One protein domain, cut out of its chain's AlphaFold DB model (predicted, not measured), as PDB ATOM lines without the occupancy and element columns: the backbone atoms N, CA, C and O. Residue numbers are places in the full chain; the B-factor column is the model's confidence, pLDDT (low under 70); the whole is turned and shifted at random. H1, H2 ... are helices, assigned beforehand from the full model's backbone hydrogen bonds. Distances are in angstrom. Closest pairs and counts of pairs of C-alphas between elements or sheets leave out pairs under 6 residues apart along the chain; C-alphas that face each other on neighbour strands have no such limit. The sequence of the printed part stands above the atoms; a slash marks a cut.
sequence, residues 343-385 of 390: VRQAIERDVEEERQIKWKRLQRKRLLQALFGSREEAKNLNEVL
ATOM      1  N   VAL A 343     124.175 128.846 196.870       78.25
ATOM      2  CA  VAL A 343     125.152 127.958 197.523       78.25
ATOM      3  C   VAL A 343     124.500 126.643 197.955       78.25
ATOM      4  O   VAL A 343     125.094 125.588 197.760       78.25
ATOM      5  N   ARG A 344     123.269 126.673 198.487       83.31
ATOM      6  CA  ARG A 344     122.520 125.444 198.809       83.31
ATOM      7  C   ARG A 344     122.243 124.609 197.563       83.31
ATOM      8  O   ARG A 344     122.513 123.418 197.579       83.31
ATOM      9  N   GLN A 345     121.804 125.242 196.477       90.19
ATOM     10  CA  GLN A 345     121.528 124.555 195.216       90.19
ATOM     11  C   GLN A 345     122.799 123.971 194.579       90.19
ATOM     12  O   GLN A 345     122.755 122.899 193.982       90.19
ATOM     13  N   ALA A 346     123.943 124.647 194.716       82.69
ATOM     14  CA  ALA A 346     125.235 124.119 194.283       82.69
ATOM     15  C   ALA A 346     125.644 122.889 195.108       82.69
ATOM     16  O   ALA A 346     126.004 121.869 194.533       82.69
ATOM     17  N   ILE A 347     125.499 122.950 196.438       88.38
ATOM     18  CA  ILE A 347     125.760 121.803 197.322       88.38
ATOM     19  C   ILE A 347     124.829 120.632 196.980       88.38
ATOM     20  O   ILE A 347     125.276 119.491 196.928       88.38
ATOM     21  N   GLU A 348     123.546 120.890 196.720       92.69
ATOM     22  CA  GLU A 348     122.586 119.857 196.315       92.69
ATOM     23  C   GLU A 348     122.980 119.198 194.989       92.69
ATOM     24  O   GLU A 348     122.978 117.970 194.905       92.69
ATOM     25  N   ARG A 349     123.403 119.983 193.989       89.06
ATOM     26  CA  ARG A 349     123.908 119.450 192.714       89.06
ATOM     27  C   ARG A 349     125.164 118.607 192.897       89.06
ATOM     28  O   ARG A 349     125.218 117.512 192.350       89.06
ATOM     29  N   ASP A 350     126.122 119.053 193.704       82.88
ATOM     30  CA  ASP A 350     127.338 118.280 193.986       82.88
ATOM     31  C   ASP A 350     126.994 116.941 194.666       82.88
ATOM     32  O   ASP A 350     127.519 115.883 194.311       82.88
ATOM     33  N   VAL A 351     126.047 116.957 195.612       91.44
ATOM     34  CA  VAL A 351     125.550 115.746 196.283       91.44
ATOM     35  C   VAL A 351     124.835 114.813 195.296       91.44
ATOM     36  O   VAL A 351     124.990 113.589 195.378       91.44
ATOM     37  N   GLU A 352     124.056 115.350 194.356       91.75
ATOM     38  CA  GLU A 352     123.402 114.578 193.296       91.75
ATOM     39  C   GLU A 352     124.407 113.978 192.308       91.75
ATOM     40  O   GLU A 352     124.305 112.791 191.981       91.75
ATOM     41  N   GLU A 353     125.411 114.742 191.883       87.56
ATOM     42  CA  GLU A 353     126.490 114.266 191.016       87.56
ATOM     43  C   GLU A 353     127.276 113.135 191.687       87.56
ATOM     44  O   GLU A 353     127.493 112.079 191.081       87.56
ATOM     45  N   GLU A 354     127.610 113.267 192.975       83.69
ATOM     46  CA  GLU A 354     128.238 112.188 193.738       83.69
ATOM     47  C   GLU A 354     127.368 110.927 193.802       83.69
ATOM     48  O   GLU A 354     127.880 109.805 193.679       83.69
ATOM     49  N   ARG A 355     126.050 111.080 193.999       91.81
ATOM     50  CA  ARG A 355     125.101 109.955 194.000       91.81
ATOM     51  C   ARG A 355     125.058 109.278 192.633       91.81
ATOM     52  O   ARG A 355     125.127 108.047 192.576       91.81
ATOM     53  N   GLN A 356     125.022 110.046 191.543       90.44
ATOM     54  CA  GLN A 356     125.053 109.506 190.184       90.44
ATOM     55  C   GLN A 356     126.365 108.768 189.892       90.44
ATOM     56  O   GLN A 356     126.343 107.665 189.339       90.44
ATOM     57  N   ILE A 357     127.511 109.323 190.299       83.50
ATOM     58  CA  ILE A 357     128.822 108.678 190.143       83.50
ATOM     59  C   ILE A 357     128.871 107.368 190.939       83.50
ATOM     60  O   ILE A 357     129.283 106.333 190.403       83.50
ATOM     61  N   LYS A 358     128.416 107.372 192.201       87.31
ATOM     62  CA  LYS A 358     128.334 106.163 193.042       87.31
ATOM     63  C   LYS A 358     127.426 105.105 192.415       87.31
ATOM     64  O   LYS A 358     127.815 103.938 192.360       87.31
ATOM     65  N   TRP A 359     126.269 105.499 191.886       90.00
ATOM     66  CA  TRP A 359     125.331 104.590 191.226       90.00
ATOM     67  C   TRP A 359     125.918 103.973 189.948       90.00
ATOM     68  O   TRP A 359     125.904 102.750 189.801       90.00
ATOM     69  N   LYS A 360     126.544 104.780 189.080       87.56
ATOM     70  CA  LYS A 360     127.243 104.297 187.873       87.56
ATOM     71  C   LYS A 360     128.374 103.322 188.220       87.56
ATOM     72  O   LYS A 360     128.512 102.281 187.577       87.56
ATOM     73  N   ARG A 361     129.156 103.602 189.275       81.31
ATOM     74  CA  ARG A 361     130.191 102.681 189.790       81.31
ATOM     75  C   ARG A 361     129.586 101.356 190.261       81.31
ATOM     76  O   ARG A 361     130.155 100.297 189.994       81.31
ATOM     77  N   LEU A 362     128.436 101.403 190.931       88.06
ATOM     78  CA  LEU A 362     127.752 100.215 191.438       88.06
ATOM     79  C   LEU A 362     127.173  99.356 190.303       88.06
ATOM     80  O   LEU A 362     127.346  98.137 190.321       88.06
ATOM     81  N   GLN A 363     126.565  99.978 189.287       88.06
ATOM     82  CA  GLN A 363     126.095  99.278 188.086       88.06
ATOM     83  C   GLN A 363     127.242  98.626 187.314       88.06
ATOM     84  O   GLN A 363     127.170  97.440 186.998       88.06
ATOM     85  N   ARG A 364     128.342  99.357 187.089       79.50
ATOM     86  CA  ARG A 364     129.537  98.806 186.435       79.50
ATOM     87  C   ARG A 364     130.097  97.611 187.203       79.50
ATOM     88  O   ARG A 364     130.428  96.597 186.601       79.50
ATOM     89  N   LYS A 365     130.155  97.696 188.536       80.00
ATOM     90  CA  LYS A 365     130.595  96.586 189.392       80.00
ATOM     91  C   LYS A 365     129.687  95.360 189.259       80.00
ATOM     92  O   LYS A 365     130.207  94.253 189.186       80.00
ATOM     93  N   ARG A 366     128.362  95.547 189.203       82.69
ATOM     94  CA  ARG A 366     127.399  94.451 188.983       82.69
ATOM     95  C   ARG A 366     127.572  93.807 187.606       82.69
ATOM     96  O   ARG A 366     127.617  92.587 187.532       82.69
ATOM     97  N   LEU A 367     127.736  94.606 186.549       83.12
ATOM     98  CA  LEU A 367     127.987  94.096 185.193       83.12
ATOM     99  C   LEU A 367     129.290  93.291 185.114       83.12
ATOM    100  O   LEU A 367     129.297  92.196 184.567       83.12
ATOM    101  N   LEU A 368     130.375  93.790 185.713       74.88
ATOM    102  CA  LEU A 368     131.647  93.063 185.759       74.88
ATOM    103  C   LEU A 368     131.541  91.758 186.562       74.88
ATOM    104  O   LEU A 368     132.116  90.752 186.165       74.88
ATOM    105  N   GLN A 369     130.789  91.745 187.665       77.56
ATOM    106  CA  GLN A 369     130.546  90.511 188.420       77.56
ATOM    107  C   GLN A 369     129.732  89.487 187.620       77.56
ATOM    108  O   GLN A 369     130.051  88.304 187.673       77.56
ATOM    109  N   ALA A 370     128.725  89.934 186.865       79.06
ATOM    110  CA  ALA A 370     127.910  89.061 186.022       79.06
ATOM    111  C   ALA A 370     128.702  88.470 184.842       79.06
ATOM    112  O   ALA A 370     128.487  87.317 184.490       79.06
ATOM    113  N   LEU A 371     129.622  89.242 184.251       80.88
ATOM    114  CA  LEU A 371     130.412  88.802 183.098       80.88
ATOM    115  C   LEU A 371     131.556  87.846 183.458       80.88
ATOM    116  O   LEU A 371     131.880  86.982 182.651       80.88
ATOM    117  N   PHE A 372     132.174  88.000 184.633       77.81
ATOM    118  CA  PHE A 372     133.426  87.299 184.954       77.81
ATOM    119  C   PHE A 372     133.316  86.273 186.087       77.81
ATOM    120  O   PHE A 372     134.278  85.558 186.333       77.81
ATOM    121  N   GLY A 373     132.164  86.153 186.763       70.62
ATOM    122  CA  GLY A 373     131.841  85.062 187.700       70.62
ATOM    123  C   GLY A 373     132.640  85.033 189.017       70.62
ATOM    124  O   GLY A 373     132.065  84.783 190.075       70.62
ATOM    125  N   SER A 374     133.937  85.351 189.001       73.88
ATOM    126  CA  SER A 374     134.812  85.419 190.169       73.88
ATOM    127  C   SER A 374     135.013  86.872 190.624       73.88
ATOM    128  O   SER A 374     135.246  87.807 189.854       73.88
ATOM    129  N   ARG A 375     134.902  87.099 191.938       66.88
ATOM    130  CA  ARG A 375     135.006  88.437 192.556       66.88
ATOM    131  C   ARG A 375     136.414  89.040 192.436       66.88
ATOM    132  O   ARG A 375     136.569  90.244 192.650       66.88
ATOM    133  N   GLU A 376     137.416  88.217 192.135       71.75
ATOM    134  CA  GLU A 376     138.830  88.595 192.060       71.75
ATOM    135  C   GLU A 376     139.213  89.112 190.667       71.75
ATOM    136  O   GLU A 376     139.838  90.168 190.566       71.75
ATOM    137  N   GLU A 377     138.725  88.487 189.593       68.56
ATOM    138  CA  GLU A 377     138.953  88.959 188.217       68.56
ATOM    139  C   GLU A 377     138.294  90.320 187.959       68.56
ATOM    140  O   GLU A 377     138.900  91.221 187.371       68.56
ATOM    141  N   ALA A 378     137.092  90.529 188.505       65.50
ATOM    142  CA  ALA A 378     136.389  91.806 188.409       65.50
ATOM    143  C   ALA A 378     137.121  92.957 189.127       65.50
ATOM    144  O   ALA A 378     136.984  94.110 188.717       65.50
ATOM    145  N   LYS A 379     137.892  92.681 190.194       68.69
ATOM    146  CA  LYS A 379     138.711  93.704 190.872       68.69
ATOM    147  C   LYS A 379     139.910  94.103 190.015       68.69
ATOM    148  O   LYS A 379     140.110  95.297 189.802       68.69
ATOM    149  N   ASN A 380     140.625  93.121 189.468       69.38
ATOM    150  CA  ASN A 380     141.799  93.360 188.627       69.38
ATOM    151  C   ASN A 380     141.433  94.135 187.346       69.38
ATOM    152  O   ASN A 380     142.123  95.079 186.971       69.38
ATOM    153  N   LEU A 381     140.296  93.822 186.714       65.31
ATOM    154  CA  LEU A 381     139.813  94.559 185.539       65.31
ATOM    155  C   LEU A 381     139.394  96.001 185.852       65.31
ATOM    156  O   LEU A 381     139.578  96.887 185.018       65.31
ATOM    157  N   ASN A 382     138.846  96.265 187.041       63.41
ATOM    158  CA  ASN A 382     138.435  97.617 187.422       63.41
ATOM    159  C   ASN A 382     139.643  98.534 187.672       63.41
ATOM    160  O   ASN A 382     139.580  99.715 187.337       63.41
ATOM    161  N   GLU A 383     140.746  97.997 188.202       67.50
ATOM    162  CA  GLU A 383     142.013  98.731 188.341       67.50
ATOM    163  C   GLU A 383     142.669  99.019 186.983       67.50
ATOM    164  O   GLU A 383     143.235 100.093 186.781       67.50
ATOM    165  N   VAL A 384     142.542  98.102 186.018       65.75
ATOM    166  CA  VAL A 384     143.099  98.272 184.666       65.75
ATOM    167  C   VAL A 384     142.268  99.239 183.812       65.75
ATOM    168  O   VAL A 384     142.826 100.038 183.061       65.75
ATOM    169  N   LEU A 385     140.936  99.208 183.928       60.22
ATOM    170  CA  LEU A 385     140.014  99.978 183.079       60.22
ATOM    171  C   LEU A 385     139.579 101.333 183.668       60.22
ATOM    172  O   LEU A 385     138.694 101.981 183.097       60.22
TER     173      LEU A 385
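Overview. This is residues 343 to 385 of the 390 residues of an uncharacterized protein of Calocera cornea HHB12733 (UniProt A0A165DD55). One long straight helix, H1, makes almost the whole length, and after its last residue, Phe 372, the backbone folds back through a tight link into a short helix, H2, which packs at a steep angle on residues 365 to 372 of H1. Residues 343 to 360 of H1 stick out free. The printed part has 43 residues with two named helices, H1 then H2, and no named strand; the class is all helix. It is extended, with a radius of gyration of the C-alphas of 14.4 A, a rod spanning 44 by 17 by 11 A.

Along the chain. H1 is residues 343 to 372, 43.4 A long from C-alpha 343 at (125.152, 127.958, 197.523) to C-alpha 372 at (133.426, 87.299, 184.954). H2 is residues 377 to 384, 10.8 A long, ending with C-alpha 384 at (143.099, 98.272, 184.666).

Arrangement. H1 touches H2 with residues 365 to 372 alone. Their closest C-alphas, those of Leu 368 and Ala 378, are 5.6 A apart. The two run opposite ways at a steep tilt of 50 degrees. In H1 and H2 every O i to N i+4 pair is within hydrogen-bond range.

Size, cuts and confidence. The two C-alphas farthest apart, those of Val 343 and Gly 373, are 44.5 A apart. The printed part has no cut, and the link from H1 to H2 is tight. Mean pLDDT of the printed part is 79.6; residue 375 and residues 377 to 385 are under 70.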